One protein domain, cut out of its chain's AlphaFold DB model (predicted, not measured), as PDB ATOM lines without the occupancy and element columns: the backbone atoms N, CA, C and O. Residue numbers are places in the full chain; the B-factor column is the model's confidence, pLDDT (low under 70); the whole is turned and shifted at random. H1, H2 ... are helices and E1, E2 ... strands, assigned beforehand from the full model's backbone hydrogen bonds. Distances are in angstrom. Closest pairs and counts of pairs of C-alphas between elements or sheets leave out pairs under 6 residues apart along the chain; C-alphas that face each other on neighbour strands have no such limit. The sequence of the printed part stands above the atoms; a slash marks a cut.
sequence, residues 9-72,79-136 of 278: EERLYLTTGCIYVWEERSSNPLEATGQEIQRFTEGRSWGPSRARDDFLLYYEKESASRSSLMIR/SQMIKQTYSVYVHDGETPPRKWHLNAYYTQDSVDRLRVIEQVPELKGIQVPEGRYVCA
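Overview. This is residues 9 to 72 and 79 to 136 of the 278 residues of an uncharacterized protein of Postia placenta MAD-698-R-SB12 (UniProt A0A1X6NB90). The core is one strongly twisted sheet built on a long hairpin, E4 and E5, with E1 along the outside of E5 and, along the other side of E4, E3 and E6 one after the other, E2 lying beyond E3. Long loops run off to opposite sides of this sheet, residues 36 to 49 on one and residues 108 to 120, leading to H3, on the other; residues 28 to 35 and residues 64 to 72, with H2, stick out. The printed part has 122 residues with three named helices and six named strands, which follow each other along the chain as H1, E1, E2, E3, H2, E4, E5, H3 and E6; the six strands make one branched sheet, whose neighbour pairs, E1 and E5, E2 and E3, E3 and E4, E4 and E5, and E4 and E6, are antiparallel. The class is mixed, helices and strands, with under half of the residues in named elements. The whole is loose, with a radius of gyration of the C-alphas of 17.0 A and spans of 56 by 41 by 27 A.

Arrangement. Begin at E4, residues 81 to 90, the strand with three neighbours. On one side of it, beside residues 81 to 90, look for E5, residues 98 to 107: the two form an antiparallel hairpin at 162 degrees, with N 84 and O 104 2.8 A apart. On the other side of E4 find E3, residues 55 to 59, beside residues 82 to 86, antiparallel at 156 degrees, with N 58 and O 83 2.8 A apart. On that same side, beside residues 88 to 90, is E6, residues 133 to 135, antiparallel at 121 degrees, with N 89 and O 134 2.8 A apart. Edge strand E2, residues 50 to 52, forms a hairpin with E3; N 50 and O 57 are 2.8 A apart. Edge strand E1, residues 19 to 24, is the antiparallel neighbour of E5, with N 22 and O 101 2.9 A apart. H1, residues 9 to 12, H2, residues 64 to 71, and H3, residues 121 to 124, are not on the sheet, and no two of them touch. H2 has 3 of 4 O i to N i+4 pairs within hydrogen-bond range; H1 and H3 are too short for such a pair.

Along the chain. Find C-alpha 9, where H1 begins, at (111.747, 109.849, 82.765). E4 starts at C-alpha 81, (105.790, 123.399, 71.435), and runs 28.3 A; E5 runs 30.1 A, E1 16.2 A, E3 13.2 A and H2 9.9 A. E6 ends at C-alpha 135, (124.565, 138.225, 76.345).

Size, cuts and confidence. The C-alphas farthest apart, those of Arg 72 and Glu 94, are 55.8 A apart. Residues 73 to 78 are not printed, and C-alphas 72 and 79 are 16.3 A apart across this cut. The links E1 to E2 and E5 to H3 are long. Look at the B-factor column: pLDDT is under 70 at residues 26 to 35 and 63 to 72, and the mean of the printed part is 87.5.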
ATOM      1  N   GLU A   9     112.952 109.490  82.019       91.88
ATOM      2  CA  GLU A   9     111.747 109.849  82.765       91.88
ATOM      3  C   GLU A   9     111.595 111.375  82.861       91.88
ATOM      4  O   GLU A   9     110.553 111.934  82.519       91.88
ATOM      5  N   GLU A  10     112.670 112.083  83.206       93.75
ATOM      6  CA  GLU A  10     112.727 113.547  83.273       93.75
ATOM      7  C   GLU A  10     112.370 114.207  81.934       93.75
ATOM      8  O   GLU A  10     111.723 115.258  81.900       93.75
ATOM      9  N   ARG A  11     112.746 113.580  80.811       93.44
ATOM     10  CA  ARG A  11     112.356 114.039  79.466       93.44
ATOM     11  C   ARG A  11     110.852 113.927  79.222       93.44
ATOM     12  O   ARG A  11     110.303 114.746  78.480       93.44
ATOM     13  N   LEU A  12     110.174 112.950  79.828       89.19
ATOM     14  CA  LEU A  12     108.723 112.780  79.694       89.19
ATOM     15  C   LEU A  12     107.943 113.877  80.428       89.19
ATOM     16  O   LEU A  12     106.874 114.264  79.954       89.19
ATOM     17  N   TYR A  13     108.494 114.426  81.514       91.06
ATOM     18  CA  TYR A  13     107.872 115.512  82.282       91.06
ATOM     19  C   TYR A  13     108.009 116.902  81.639       91.06
ATOM     20  O   TYR A  13     107.478 117.882  82.169       91.06
ATOM     21  N   LEU A  14     108.682 117.026  80.489       93.19
ATOM     22  CA  LEU A  14     108.796 118.301  79.785       93.19
ATOM     23  C   LEU A  14     107.422 118.820  79.327       93.19
ATOM     24  O   LEU A  14     106.814 118.277  78.396       93.19
ATOM     25  N   THR A  15     106.994 119.943  79.900       93.19
ATOM     26  CA  THR A  15     105.706 120.597  79.629       93.19
ATOM     27  C   THR A  15     105.864 122.104  79.387       93.19
ATOM     28  O   THR A  15     106.958 122.664  79.466       93.19
ATOM     29  N   THR A  16     104.767 122.773  79.020       95.12
ATOM     30  CA  THR A  16     104.749 124.235  78.882       95.12
ATOM     31  C   THR A  16     105.031 124.912  80.226       95.12
ATOM     32  O   THR A  16     104.514 124.497  81.256       95.12
ATOM     33  N   GLY A  17     105.805 125.993  80.207       95.62
ATOM     34  CA  GLY A  17     106.248 126.715  81.398       95.62
ATOM     35  C   GLY A  17     107.548 126.182  82.004       95.62
ATOM     36  O   GLY A  17     108.119 126.846  82.866       95.62
ATOM     37  N   CYS A  18     108.062 125.032  81.551       96.62
ATOM     38  CA  CYS A  18     109.365 124.550  81.998       96.62
ATOM     39  C   CYS A  18     110.488 125.508  81.566       96.62
ATOM     40  O   CYS A  18     110.554 125.942  80.411       96.62
ATOM     41  N   ILE A  19     111.408 125.785  82.493       96.69
ATOM     42  CA  ILE A  19     112.631 126.560  82.266       96.69
ATOM     43  C   ILE A  19     113.809 125.762  82.818       96.69
ATOM     44  O   ILE A  19     113.809 125.367  83.983       96.69
ATOM     45  N   TYR A  20     114.836 125.559  81.997       97.31
ATOM     46  CA  TYR A  20     116.065 124.881  82.395       97.31
ATOM     47  C   TYR A  20     117.256 125.802  82.189       97.31
ATOM     48  O   TYR A  20     117.429 126.374  81.116       97.31
ATOM     49  N   VAL A  21     118.097 125.905  83.214       97.31
ATOM     50  CA  VAL A  21     119.342 126.676  83.190       97.31
ATOM     51  C   VAL A  21     120.498 125.725  83.445       97.31
ATOM     52  O   VAL A  21     120.417 124.939  84.389       97.31
ATOM     53  N   TRP A  22     121.550 125.781  82.634       95.25
ATOM     54  CA  TRP A  22     122.726 124.912  82.743       95.25
ATOM     55  C   TRP A  22     124.006 125.651  82.342       95.25
ATOM     56  O   TRP A  22     123.961 126.671  81.658       95.25
ATOM     57  N   GLU A  23     125.144 125.149  82.809       93.31
ATOM     58  CA  GLU A  23     126.467 125.720  82.559       93.31
ATOM     59  C   GLU A  23     127.129 124.902  81.458       93.31
ATOM     60  O   GLU A  23     127.235 123.681  81.581       93.31
ATOM     61  N   GLU A  24     127.564 125.567  80.391       90.06
ATOM     62  CA  GLU A  24     128.473 124.983  79.412       90.06
ATOM     63  C   GLU A  24     129.841 124.893  80.071       90.06
ATOM     64  O   GLU A  24     130.578 125.876  80.159       90.06
ATOM     65  N   ARG A  25     130.143 123.709  80.594       81.88
ATOM     66  CA  ARG A  25     131.473 123.409  81.103       81.88
ATOM     67  C   ARG A  25     132.402 123.084  79.920       81.88
ATOM     68  O   ARG A  25     131.958 122.770  78.808       81.88
ATOM     69  N   SER A  26     133.692 123.325  80.132       67.00
ATOM     70  CA  SER A  26     134.705 123.305  79.080       67.00
ATOM     71  C   SER A  26     135.002 121.895  78.583       67.00
ATOM     72  O   SER A  26     135.164 120.978  79.376       67.00
ATOM     73  N   SER A  27     135.288 121.766  77.288       59.34
ATOM     74  CA  SER A  27     135.733 120.524  76.649       59.34
ATOM     75  C   SER A  27     137.139 120.052  77.067       59.34
ATOM     76  O   SER A  27     137.803 119.392  76.266       59.34
ATOM     77  N   ASN A  28     137.644 120.437  78.246       63.53
ATOM     78  CA  ASN A  28     138.951 120.002  78.727       63.53
ATOM     79  C   ASN A  28     138.933 118.467  78.855       63.53
ATOM     80  O   ASN A  28     138.211 117.945  79.707       63.53
ATOM     81  N   PRO A  29     139.711 117.726  78.042       60.22
ATOM     82  CA  PRO A  29     139.652 116.265  78.024       60.22
ATOM     83  C   PRO A  29     140.003 115.631  79.375       60.22
ATOM     84  O   PRO A  29     139.587 114.510  79.646       60.22
ATOM     85  N   LEU A  30     140.751 116.351  80.219       61.78
ATOM     86  CA  LEU A  30     141.168 115.900  81.547       61.78
ATOM     87  C   LEU A  30     140.050 115.996  82.601       61.78
ATOM     88  O   LEU A  30     140.089 115.262  83.581       61.78
ATOM     89  N   GLU A  31     139.050 116.858  82.393       61.88
ATOM     90  CA  GLU A  31     137.908 117.039  83.310       61.88
ATOM     91  C   GLU A  31     136.600 116.452  82.760       61.88
ATOM     92  O   GLU A  31     135.544 116.537  83.389       61.88
ATOM     93  N   ALA A  32     136.656 115.813  81.590       59.84
ATOM     94  CA  ALA A  32     135.501 115.233  80.929       59.84
ATOM     95  C   ALA A  32     135.025 113.958  81.653       59.84
ATOM     96  O   ALA A  32     135.269 112.839  81.214       59.84
ATOM     97  N   THR A  33     134.256 114.113  82.734       63.62
ATOM     98  CA  THR A  33     133.584 113.001  83.443       63.62
ATOM     99  C   THR A  33     132.461 112.351  82.606       63.62
ATOM    100  O   THR A  33     131.679 111.551  83.108       63.62
ATOM    101  N   GLY A  34     132.293 112.729  81.331       64.94
ATOM    102  CA  GLY A  34     131.240 112.236  80.429       64.94
ATOM    103  C   GLY A  34     129.817 112.719  80.755       64.94
ATOM    104  O   GLY A  34     128.927 112.627  79.912       64.94
ATOM    105  N   GLN A  35     129.594 113.282  81.944       68.44
ATOM    106  CA  GLN A  35     128.294 113.789  82.406       68.44
ATOM    107  C   GLN A  35     128.047 115.269  82.080       68.44
ATOM    108  O   GLN A  35     126.975 115.808  82.363       68.44
ATOM    109  N   GLU A  36     129.027 115.926  81.467       79.38
ATOM    110  CA  GLU A  36     128.967 117.330  81.093       79.38
ATOM    111  C   GLU A  36     127.900 117.614  80.025       79.38
ATOM    112  O   GLU A  36     127.733 116.892  79.032       79.38
ATOM    113  N   ILE A  37     127.181 118.719  80.210       86.44
ATOM    114  CA  ILE A  37     126.215 119.209  79.235       86.44
ATOM    115  C   ILE A  37     126.933 120.212  78.335       86.44
ATOM    116  O   ILE A  37     127.239 121.317  78.754       86.44
ATOM    117  N   GLN A  38     127.173 119.829  77.082       86.44
ATOM    118  CA  GLN A  38     127.622 120.749  76.021       86.44
ATOM    119  C   GLN A  38     126.461 121.167  75.111       86.44
ATOM    120  O   GLN A  38     126.468 122.214  74.467       86.44
ATOM    121  N   ARG A  39     125.439 120.310  75.036       88.44
ATOM    122  CA  ARG A  39     124.184 120.540  74.322       88.44
ATOM    123  C   ARG A  39     123.065 119.941  75.151       88.44
ATOM    124  O   ARG A  39     123.114 118.757  75.489       88.44
ATOM    125  N   PHE A  40     122.063 120.755  75.450       92.50
ATOM    126  CA  PHE A  40     120.873 120.293  76.147       92.50
ATOM    127  C   PHE A  40     120.009 119.436  75.219       92.50
ATOM    128  O   PHE A  40     119.798 119.798  74.060       92.50
ATOM    129  N   THR A  41     119.550 118.296  75.730       93.00
ATOM    130  CA  THR A  41     118.727 117.331  74.995       93.00
ATOM    131  C   THR A  41     117.568 116.864  75.863       93.00
ATOM    132  O   THR A  41     117.766 116.207  76.884       93.00
ATOM    133  N   GLU A  42     116.367 117.172  75.407       92.25
ATOM    134  CA  GLU A  42     115.111 117.043  76.141       92.25
ATOM    135  C   GLU A  42     114.141 116.021  75.519       92.25
ATOM    136  O   GLU A  42     112.972 115.969  75.878       92.25
ATOM    137  N   GLY A  43     114.605 115.229  74.548       90.44
ATOM    138  CA  GLY A  43     113.810 114.156  73.932       90.44
ATOM    139  C   GLY A  43     112.784 114.603  72.880       90.44
ATOM    140  O   GLY A  43     111.973 113.790  72.446       90.44
ATOM    141  N   ARG A  44     112.813 115.869  72.438       91.00
ATOM    142  CA  ARG A  44     111.925 116.405  71.385       91.00
ATOM    143  C   ARG A  44     112.654 116.652  70.065       91.00
ATOM    144  O   ARG A  44     113.852 116.936  70.040       91.00
ATOM    145  N   SER A  45     111.906 116.572  68.964       92.38
ATOM    146  CA  SER A  45     112.402 116.879  67.617       92.38
ATOM    147  C   SER A  45     112.151 118.342  67.279       92.38
ATOM    148  O   SER A  45     111.020 118.803  67.343       92.38
ATOM    149  N   TRP A  46     113.188 119.069  66.866       95.56
ATOM    150  CA  TRP A  46     113.107 120.512  66.627       95.56
ATOM    151  C   TRP A  46     113.374 120.877  65.167       95.56
ATOM    152  O   TRP A  46     114.191 120.252  64.483       95.56
ATOM    153  N   GLY A  47     112.670 121.900  64.686       95.75
ATOM    154  CA  GLY A  47     112.952 122.591  63.429       95.75
ATOM    155  C   GLY A  47     114.285 123.352  63.452       95.75
ATOM    156  O   GLY A  47     114.928 123.449  64.497       95.75
ATOM    157  N   PRO A  48     114.713 123.913  62.306       97.25
ATOM    158  CA  PRO A  48     115.843 124.837  62.257       97.25
ATOM    159  C   PRO A  48     115.633 126.035  63.190       97.25
ATOM    160  O   PRO A  48     114.502 126.499  63.357       97.25
ATOM    161  N   SER A  49     116.722 126.552  63.762       96.88
ATOM    162  CA  SER A  49     116.662 127.720  64.639       96.88
ATOM    163  C   SER A  49     116.208 128.972  63.888       96.88
ATOM    164  O   SER A  49     116.531 129.182  62.715       96.88
ATOM    165  N   ARG A  50     115.475 129.835  64.588       96.94
ATOM    166  CA  ARG A  50     115.065 131.164  64.127       96.94
ATOM    167  C   ARG A  50     115.582 132.199  65.114       96.94
ATOM    168  O   ARG A  50     115.289 132.109  66.301       96.94
ATOM    169  N   ALA A  51     116.381 133.150  64.647       95.75
ATOM    170  CA  ALA A  51     116.840 134.244  65.492       95.75
ATOM    171  C   ALA A  51     115.708 135.259  65.691       95.75
ATOM    172  O   ALA A  51     115.056 135.646  64.722       95.75
ATOM    173  N   ARG A  52     115.498 135.686  66.935       94.56
ATOM    174  CA  ARG A  52     114.595 136.782  67.292       94.56
ATOM    175  C   ARG A  52     115.208 137.522  68.468       94.56
ATOM    176  O   ARG A  52     115.368 136.926  69.532       94.56
ATOM    177  N   ASP A  53     115.582 138.777  68.247       92.38
ATOM    178  CA  ASP A  53     116.349 139.574  69.207       92.38
ATOM    179  C   ASP A  53     117.587 138.787  69.693       92.38
ATOM    180  O   ASP A  53     118.311 138.173  68.895       92.38
ATOM    181  N   ASP A  54     117.795 138.726  71.006       94.44
ATOM    182  CA  ASP A  54     118.878 137.970  71.630       94.44
ATOM    183  C   ASP A  54     118.562 136.479  71.842       94.44
ATOM    184  O   ASP A  54     119.298 135.770  72.527       94.44
ATOM    185  N   PHE A  55     117.497 135.953  71.238       96.38
ATOM    186  CA  PHE A  55     117.067 134.569  71.422       96.38
ATOM    187  C   PHE A  55     117.177 133.741  70.136       96.38
ATOM    188  O   PHE A  55     117.154 134.251  69.011       96.38
ATOM    189  N   LEU A  56     117.266 132.420  70.311       97.00
ATOM    190  CA  LEU A  56     116.960 131.449  69.257       97.00
ATOM    191  C   LEU A  56     115.663 130.730  69.594       97.00
ATOM    192  O   LEU A  56     115.484 130.247  70.710       97.00
ATOM    193  N   LEU A  57     114.779 130.636  68.612       97.88
ATOM    194  CA  LEU A  57     113.521 129.921  68.702       97.88
ATOM    195  C   LEU A  57     113.589 128.649  67.865       97.88
ATOM    196  O   LEU A  57     114.162 128.623  66.773       97.88
ATOM    197  N   TYR A  58     112.957 127.607  68.382       97.88
ATOM    198  CA  TYR A  58     112.793 126.321  67.737       97.88
ATOM    199  C   TYR A  58     111.337 125.902  67.867       97.88
ATOM    200  O   TYR A  58     110.757 125.982  68.945       97.88
ATOM    201  N   TYR A  59     110.779 125.407  66.774       96.00
ATOM    202  CA  TYR A  59     109.421 124.885  66.725       96.00
ATOM    203  C   TYR A  59     109.480 123.358  66.692       96.00
ATOM    204  O   TYR A  59     110.292 122.790  65.949       96.00
ATOM    205  N   GLU A  60     108.692 122.693  67.533       94.56
ATOM    206  CA  GLU A  60     108.669 121.232  67.619       94.56
ATOM    207  C   GLU A  60     108.161 120.630  66.307       94.56
ATOM    208  O   GLU A  60     107.110 120.995  65.796       94.56
ATOM    209  N   LYS A  61     108.904 119.687  65.738       91.38
ATOM    210  CA  LYS A  61     108.431 118.936  64.576       91.38
ATOM    211  C   LYS A  61     107.333 117.977  65.015       91.38
ATOM    212  O   LYS A  61     107.470 117.303  66.034       91.38
ATOM    213  N   GLU A  62     106.294 117.861  64.200       76.56
ATOM    214  CA  GLU A  62     105.290 116.821  64.377       76.56
ATOM    215  C   GLU A  62     105.973 115.445  64.339       76.56
ATOM    216  O   GLU A  62     106.759 115.146  63.437       76.56
ATOM    217  N   SER A  63     105.731 114.620  65.359       65.12
ATOM    218  CA  SER A  63     106.251 113.255  65.415       65.12
ATOM    219  C   SER A  63     105.092 112.273  65.297       65.12
ATOM    220  O   SER A  63     104.162 112.289  66.105       65.12
ATOM    221  N   ALA A  64     105.156 111.389  64.299       55.06
ATOM    222  CA  ALA A  64     104.121 110.381  64.049       55.06
ATOM    223  C   ALA A  64     103.871 109.467  65.270       55.06
ATOM    224  O   ALA A  64     102.749 109.022  65.504       55.06
ATOM    225  N   SER A  65     104.900 109.236  66.093       53.94
ATOM    226  CA  SER A  65     104.829 108.407  67.302       53.94
ATOM    227  C   SER A  65     104.035 109.048  68.446       53.94
ATOM    228  O   SER A  65     103.270 108.347  69.105       53.94
ATOM    229  N   ARG A  66     104.149 110.366  68.671       52.81
ATOM    230  CA  ARG A  66     103.304 111.071  69.657       52.81
ATOM    231  C   ARG A  66     101.915 111.378  69.109       52.81
ATOM    232  O   ARG A  66     100.962 111.425  69.881       52.81
ATOM    233  N   SER A  67     101.807 111.512  67.789       51.78
ATOM    234  CA  SER A  67     100.534 111.664  67.092       51.78
ATOM    235  C   SER A  67      99.611 110.470  67.383       51.78
ATOM    236  O   SER A  67      98.495 110.671  67.830       51.78
ATOM    237  N   SER A  68     100.085 109.219  67.322       49.78
ATOM    238  CA  SER A  68      99.249 108.021  67.576       49.78
ATOM    239  C   SER A  68      98.558 107.962  68.958       49.78
ATOM    240  O   SER A  68      97.408 107.522  69.062       49.78
ATOM    241  N   LEU A  69      99.224 108.424  70.027       51.16
ATOM    242  CA  LEU A  69      98.646 108.461  71.381       51.16
ATOM    243  C   LEU A  69      97.764 109.698  71.616       51.16
ATOM    244  O   LEU A  69      96.833 109.638  72.414       51.16
ATOM    245  N   MET A  70      98.027 110.807  70.917       52.81
ATOM    246  CA  MET A  70      97.262 112.056  71.042       52.81
ATOM    247  C   MET A  70      96.056 112.123  70.084       52.81
ATOM    248  O   MET A  70      95.042 112.718  70.436       52.81
ATOM    249  N   ILE A  71      96.110 111.440  68.932       51.03
ATOM    250  CA  ILE A  71      95.019 111.339  67.943       51.03
ATOM    251  C   ILE A  71      93.781 110.677  68.556       51.03
ATOM    252  O   ILE A  71      92.661 111.061  68.231       51.03
ATOM    253  N   ARG A  72      93.955 109.691  69.447       49.44
ATOM    254  CA  ARG A  72      92.811 108.972  70.028       49.44
ATOM    255  C   ARG A  72      92.009 109.794  71.033       49.44
ATOM    256  O   ARG A  72      90.852 109.458  71.253       49.44
ATOM    257  N   SER A  79      98.693 122.761  70.114       79.75
ATOM    258  CA  SER A  79      99.618 123.818  69.726       79.75
ATOM    259  C   SER A  79     101.060 123.353  69.849       79.75
ATOM    260  O   SER A  79     101.489 122.827  70.878       79.75
ATOM    261  N   GLN A  80     101.802 123.561  68.766       90.69
ATOM    262  CA  GLN A  80     103.200 123.191  68.630       90.69
ATOM    263  C   GLN A  80     104.026 123.765  69.788       90.69
ATOM    264  O   GLN A  80     103.946 124.961  70.085       90.69
ATOM    265  N   MET A  81     104.846 122.923  70.427       94.88
ATOM    266  CA  MET A  81     105.790 123.399  71.435       94.88
ATOM    267  C   MET A  81     106.838 124.297  70.775       94.88
ATOM    268  O   MET A  81     107.394 123.990  69.717       94.88
ATOM    269  N   ILE A  82     107.142 125.393  71.446       96.75
ATOM    270  CA  ILE A  82     108.170 126.361  71.113       96.75
ATOM    271  C   ILE A  82     109.239 126.256  72.195       96.75
ATOM    272  O   ILE A  82     108.949 126.342  73.388       96.75
ATOM    273  N   LYS A  83     110.489 126.077  71.774       98.12
ATOM    274  CA  LYS A  83     111.663 126.248  72.628       98.12
ATOM    275  C   LYS A  83     112.311 127.585  72.310       98.12
ATOM    276  O   LYS A  83     112.696 127.826  71.168       98.12
ATOM    277  N   GLN A  84     112.503 128.406  73.330       98.00
ATOM    278  CA  GLN A  84     113.271 129.642  73.268       98.00
ATOM    279  C   GLN A  84     114.554 129.471  74.078       98.00
ATOM    280  O   GLN A  84     114.511 129.069  75.238       98.00
ATOM    281  N   THR A  85     115.698 129.764  73.469       98.06
ATOM    282  CA  THR A  85     117.006 129.602  74.108       98.06
ATOM    283  C   THR A  85     117.740 130.929  74.204       98.06
ATOM    284  O   THR A  85     117.717 131.717  73.253       98.06
ATOM    285  N   TYR A  86     118.455 131.122  75.305       97.56
ATOM    286  CA  TYR A  86     119.324 132.263  75.567       97.56
ATOM    287  C   TYR A  86     120.664 131.776  76.115       97.56
ATOM    288  O   TYR A  86     120.710 130.794  76.856       97.56
ATOM    289  N   SER A  87     121.751 132.463  75.775       96.31
ATOM    290  CA  SER A  87     123.089 132.142  76.277       96.31
ATOM    291  C   SER A  87     123.749 133.401  76.823       96.31
ATOM    292  O   SER A  87     123.661 134.470  76.216       96.31
ATOM    293  N   VAL A  88     124.442 133.266  77.949       96.31
ATOM    294  CA  VAL A  88     124.998 134.385  78.709       96.31
ATOM    295  C   VAL A  88     126.374 134.029  79.259       96.31
ATOM    296  O   VAL A  88     126.596 132.902  79.689       96.31
ATOM    297  N   TYR A  89     127.298 134.981  79.252       95.31
ATOM    298  CA  TYR A  89     128.535 134.906  80.017       95.31
ATOM    299  C   TYR A  89     128.299 135.474  81.414       95.31
ATOM    300  O   TYR A  89     127.869 136.622  81.565       95.31
ATOM    301  N   VAL A  90     128.580 134.659  82.425       94.69
ATOM    302  CA  VAL A  90     128.459 135.003  83.837       94.69
ATOM    303  C   VAL A  90     129.831 135.372  84.380       94.69
ATOM    304  O   VAL A  90     130.771 134.584  84.284       94.69
ATOM    305  N   HIS A  91     129.928 136.573  84.941       94.12
ATOM    306  CA  HIS A  91     131.146 137.134  85.513       94.12
ATOM    307  C   HIS A  91     131.006 137.165  87.038       94.12
ATOM    308  O   HIS A  91     130.190 137.917  87.576       94.12
ATOM    309  N   ASP A  92     131.787 136.343  87.737       89.50
ATOM    310  CA  ASP A  92     131.872 136.362  89.204       89.50
ATOM    311  C   ASP A  92     133.040 137.211  89.727       89.50
ATOM    312  O   ASP A  92     133.048 137.566  90.901       89.50
ATOM    313  N   GLY A  93     133.961 137.619  88.848       86.94
ATOM    314  CA  GLY A  93     135.092 138.499  89.162       86.94
ATOM    315  C   GLY A  93     136.337 137.762  89.660       86.94
ATOM    316  O   GLY A  93     137.423 138.333  89.636       86.94
ATOM    317  N   GLU A  94     136.195 136.495  90.044       85.88
ATOM    318  CA  GLU A  94     137.275 135.659  90.575       85.88
ATOM    319  C   GLU A  94     137.771 134.647  89.539       85.88
ATOM    320  O   GLU A  94     138.953 134.299  89.518       85.88
ATOM    321  N   THR A  95     136.881 134.194  88.652       87.00
ATOM    322  CA  THR A  95     137.174 133.165  87.653       87.00
ATOM    323  C   THR A  95     136.942 133.670  86.227       87.00
ATOM    324  O   THR A  95     136.260 134.682  86.013       87.00
ATOM    325  N   PRO A  96     137.513 132.994  85.210       90.12
ATOM    326  CA  PRO A  96     137.160 133.258  83.825       90.12
ATOM    327  C   PRO A  96     135.637 133.167  83.614       90.12
ATOM    328  O   PRO A  96     135.005 132.267  84.173       90.12
ATOM    329  N   PRO A  97     135.036 134.047  82.790       91.94
ATOM    330  CA  PRO A  97     133.591 134.062  82.604       91.94
ATOM    331  C   PRO A  97     133.052 132.710  82.137       91.94
ATOM    332  O   PRO A  97     133.522 132.144  81.146       91.94
ATOM    333  N   ARG A  98     132.023 132.216  82.825       91.62
ATOM    334  CA  ARG A  98     131.389 130.928  82.520       91.62
ATOM    335  C   ARG A  98     130.182 131.135  81.633       91.62
ATOM    336  O   ARG A  98     129.403 132.065  81.833       91.62
ATOM    337  N   LYS A  99     130.006 130.273  80.639       93.56
ATOM    338  CA  LYS A  99     128.891 130.393  79.703       93.56
ATOM    339  C   LYS A  99     127.706 129.580  80.201       93.56
ATOM    340  O   LYS A  99     127.772 128.361  80.297       93.56
ATOM    341  N   TRP A 100     126.616 130.253  80.531       95.94
ATOM    342  CA  TRP A 100     125.361 129.628  80.929       95.94
ATOM    343  C   TRP A 100     124.358 129.677  79.784       95.94
ATOM    344  O   TRP A 100     124.372 130.575  78.939       95.94
ATOM    345  N   HIS A 101     123.454 128.709  79.780       97.06
ATOM    346  CA  HIS A 101     122.364 128.590  78.825       97.06
ATOM    347  C   HIS A 101     121.046 128.469  79.565       97.06
ATOM    348  O   HIS A 101     120.957 127.794  80.589       97.06
ATOM    349  N   LEU A 102     120.016 129.088  79.003       97.81
ATOM    350  CA  LEU A 102     118.637 129.003  79.450       97.81
ATOM    351  C   LEU A 102     117.780 128.495  78.294       97.81
ATOM    352  O   LEU A 102     117.857 129.030  77.190       97.81
ATOM    353  N   ASN A 103     116.938 127.506  78.571       98.12
ATOM    354  CA  ASN A 103     115.921 127.000  77.659       98.12
ATOM    355  C   ASN A 103     114.545 127.147  78.310       98.12
ATOM    356  O   ASN A 103     114.320 126.595  79.386       98.12
ATOM    357  N   ALA A 104     113.638 127.856  77.650       98.12
ATOM    358  CA  ALA A 104     112.244 128.005  78.048       98.12
ATOM    359  C   ALA A 104     111.330 127.320  77.028       98.12
ATOM    360  O   ALA A 104     111.584 127.378  75.822       98.12
ATOM    361  N   TYR A 105     110.270 126.682  77.519       97.69
ATOM    362  CA  TYR A 105     109.354 125.878  76.717       97.69
ATOM    363  C   TYR A 105     107.922 126.368  76.905       97.69
ATOM    364  O   TYR A 105     107.448 126.481  78.033       97.69
ATOM    365  N   TYR A 106     107.219 126.659  75.816       96.88
ATOM    366  CA  TYR A 106     105.831 127.123  75.841       96.88
ATOM    367  C   TYR A 106     105.121 126.781  74.532       96.88
ATOM    368  O   TYR A 106     105.742 126.302  73.592       96.88
ATOM    369  N   THR A 107     103.819 127.021  74.449       95.44
ATOM    370  CA  THR A 107     103.056 126.961  73.198       95.44
ATOM    371  C   THR A 107     102.495 128.344  72.893       95.44
ATOM    372  O   THR A 107     102.446 129.206  73.774       95.44
ATOM    373  N   GLN A 108     102.046 128.569  71.657       93.50
ATOM    374  CA  GLN A 108     101.396 129.835  71.304       93.50
ATOM    375  C   GLN A 108     100.181 130.115  72.202       93.50
ATOM    376  O   GLN A 108      99.969 131.252  72.600       93.50
ATOM    377  N   ASP A 109      99.436 129.076  72.584       92.75
ATOM    378  CA  ASP A 109      98.263 129.233  73.442       92.75
ATOM    379  C   ASP A 109      98.620 129.515  74.898       92.75
ATOM    380  O   ASP A 109      97.803 130.079  75.619       92.75
ATOM    381  N   SER A 110      99.772 129.047  75.385       93.19
ATOM    382  CA  SER A 110     100.116 129.169  76.802       93.19
ATOM    383  C   SER A 110     100.830 130.469  77.139       93.19
ATOM    384  O   SER A 110     100.762 130.879  78.295       93.19
ATOM    385  N   VAL A 111     101.474 131.121  76.164       92.50
ATOM    386  CA  VAL A 111     102.358 132.274  76.395       92.50
ATOM    387  C   VAL A 111     101.688 133.389  77.204       92.50
ATOM    388  O   VAL A 111     102.291 133.887  78.148       92.50
ATOM    389  N   ASP A 112     100.417 133.688  76.926       92.12
ATOM    390  CA  ASP A 112      99.673 134.759  77.607       92.12
ATOM    391  C   ASP A 112      99.187 134.366  79.013       92.12
ATOM    392  O   ASP A 112      98.807 135.222  79.810       92.12
ATOM    393  N   ARG A 113      99.182 133.066  79.337       93.25
ATOM    394  CA  ARG A 113      98.773 132.538  80.652       93.25
ATOM    395  C   ARG A 113      99.953 132.222  81.567       93.25
ATOM    396  O   ARG A 113      99.750 131.994  82.760       93.25
ATOM    397  N   LEU A 114     101.169 132.148  81.029       94.50
ATOM    398  CA  LEU A 114     102.367 131.891  81.821       94.50
ATOM    399  C   LEU A 114     102.736 133.139  82.626       94.50
ATOM    400  O   LEU A 114     102.770 134.250  82.104       94.50
ATOM    401  N   ARG A 115     103.042 132.946  83.913       93.94
ATOM    402  CA  ARG A 115     103.485 134.046  84.771       93.94
ATOM    403  C   ARG A 115     104.863 134.539  84.344       93.94
ATOM    404  O   ARG A 115     105.773 133.738  84.131       93.94
ATOM    405  N   VAL A 116     105.027 135.856  84.298       92.81
ATOM    406  CA  VAL A 116     106.337 136.504  84.124       92.81
ATOM    407  C   VAL A 116     107.007 136.752  85.478       92.81
ATOM    408  O   VAL A 116     106.347 136.725  86.515       92.81
ATOM    409  N   ILE A 117     108.315 137.030  85.474       92.31
ATOM    410  CA  ILE A 117     109.120 137.249  86.694       92.31
ATOM    411  C   ILE A 117     108.503 138.332  87.598       92.31
ATOM    412  O   ILE A 117     108.412 138.145  88.806       92.31
ATOM    413  N   GLU A 118     107.979 139.408  87.007       92.44
ATOM    414  CA  GLU A 118     107.322 140.516  87.720       92.44
ATOM    415  C   GLU A 118     106.064 140.110  88.510       92.44
ATOM    416  O   GLU A 118     105.615 140.835  89.397       92.44
ATOM    417  N   GLN A 119     105.465 138.965  88.177       93.19
ATOM    418  CA  GLN A 119     104.262 138.430  88.820       93.19
ATOM    419  C   GLN A 119     104.583 137.369  89.882       93.19
ATOM    420  O   GLN A 119     103.668 136.790  90.473       93.19
ATOM    421  N   VAL A 120     105.865 137.076  90.111       93.06
ATOM    422  CA  VAL A 120     106.329 136.154  91.149       93.06
ATOM    423  C   VAL A 120     106.892 137.008  92.288       93.06
ATOM    424  O   VAL A 120     107.972 137.580  92.119       93.06
ATOM    425  N   PRO A 121     106.171 137.162  93.418       92.06
ATOM    426  CA  PRO A 121     106.566 138.069  94.501       92.06
ATOM    427  C   PRO A 121     108.006 137.867  94.984       92.06
ATOM    428  O   PRO A 121     108.702 138.835  95.276       92.06
ATOM    429  N   GLU A 122     108.468 136.619  94.997       91.56
ATOM    430  CA  GLU A 122     109.801 136.222  95.437       91.56
ATOM    431  C   GLU A 122     110.909 136.632  94.452       91.56
ATOM    432  O   GLU A 122     112.070 136.736  94.844       91.56
ATOM    433  N   LEU A 123     110.572 136.867  93.178       91.44
ATOM    434  CA  LEU A 123     111.541 137.175  92.117       91.44
ATOM    435  C   LEU A 123     111.476 138.626  91.637       91.44
ATOM    436  O   LEU A 123     112.488 139.160  91.185       91.44
ATOM    437  N   LYS A 124     110.317 139.279  91.760       93.94
ATOM    438  CA  LYS A 124     110.083 140.653  91.295       93.94
ATOM    439  C   LYS A 124     111.099 141.661  91.848       93.94
ATOM    440  O   LYS A 124     111.483 142.603  91.166       93.94
ATOM    441  N   GLY A 125     111.516 141.484  93.102       93.19
ATOM    442  CA  GLY A 125     112.436 142.401  93.781       93.19
ATOM    443  C   GLY A 125     113.922 142.162  93.495       93.19
ATOM    444  O   GLY A 125     114.755 142.882  94.047       93.19
ATOM    445  N   ILE A 126     114.281 141.153  92.693       94.38
ATOM    446  CA  ILE A 126     115.683 140.783  92.476       94.38
ATOM    447  C   ILE A 126     116.389 141.863  91.651       94.38
ATOM    448  O   ILE A 126     116.074 142.093  90.486       94.38
ATOM    449  N   GLN A 127     117.404 142.485  92.248       94.50
ATOM    450  CA  GLN A 127     118.303 143.406  91.558       94.50
ATOM    451  C   GLN A 127     119.408 142.615  90.859       94.50
ATOM    452  O   GLN A 127     120.221 141.956  91.511       94.50
ATOM    453  N   VAL A 128     119.441 142.677  89.527       91.38
ATOM    454  CA  VAL A 128     120.490 142.044  88.723       91.38
ATOM    455  C   VAL A 128     121.698 142.986  88.670       91.38
ATOM    456  O   VAL A 128     121.569 144.087  88.137       91.38
ATOM    457  N   PRO A 129     122.872 142.595  89.198       94.25
ATOM    458  CA  PRO A 129     124.036 143.470  89.168       94.25
ATOM    459  C   PRO A 129     124.540 143.700  87.746       94.25
ATOM    460  O   PRO A 129     124.596 142.779  86.923       94.25
ATOM    461  N   GLU A 130     124.953 144.939  87.487       92.19
ATOM    462  CA  GLU A 130     125.486 145.358  86.198       92.19
ATOM    463  C   GLU A 130     126.744 144.560  85.832       92.19
ATOM    464  O   GLU A 130     127.570 144.223  86.680       92.19
ATOM    465  N   GLY A 131     126.869 144.201  84.553       91.69
ATOM    466  CA  GLY A 131     128.026 143.471  84.031       91.69
ATOM    467  C   GLY A 131     128.125 141.999  84.453       91.69
ATOM    468  O   GLY A 131     128.895 141.262  83.842       91.69
ATOM    469  N   ARG A 132     127.327 141.522  85.424       94.31
ATOM    470  CA  ARG A 132     127.379 140.115  85.866       94.31
ATOM    471  C   ARG A 132     126.917 139.144  84.781       94.31
ATOM    472  O   ARG A 132     127.481 138.062  84.661       94.31
ATOM    473  N   TYR A 133     125.916 139.523  83.992       94.62
ATOM    474  CA  TYR A 133     125.290 138.676  82.978       94.62
ATOM    475  C   TYR A 133     125.362 139.362  81.612       94.62
ATOM    476  O   TYR A 133     124.614 140.300  81.345       94.62
ATOM    477  N   VAL A 134     126.262 138.907  80.739       94.44
ATOM    478  CA  VAL A 134     126.489 139.503  79.411       94.44
ATOM    479  C   VAL A 134     125.989 138.562  78.322       94.44
ATOM    480  O   VAL A 134     126.417 137.412  78.259       94.44
ATOM    481  N   CYS A 135     125.091 139.029  77.451       94.69
ATOM    482  CA  CYS A 135     124.565 138.225  76.345       94.69
ATOM    483  C   CYS A 135     125.708 137.653  75.487       94.69
ATOM    484  O   CYS A 135     126.550 138.390  74.971       94.69
ATOM    485  N   ALA A 136     125.720 136.331  75.298       92.38
ATOM    486  CA  ALA A 136     126.771 135.646  74.544       92.38
ATOM    487  C   ALA A 136     126.616 135.794  73.019       92.38
ATOM    488  O   ALA A 136     127.496 135.384  72.266       92.38
TER     489      ALA A 136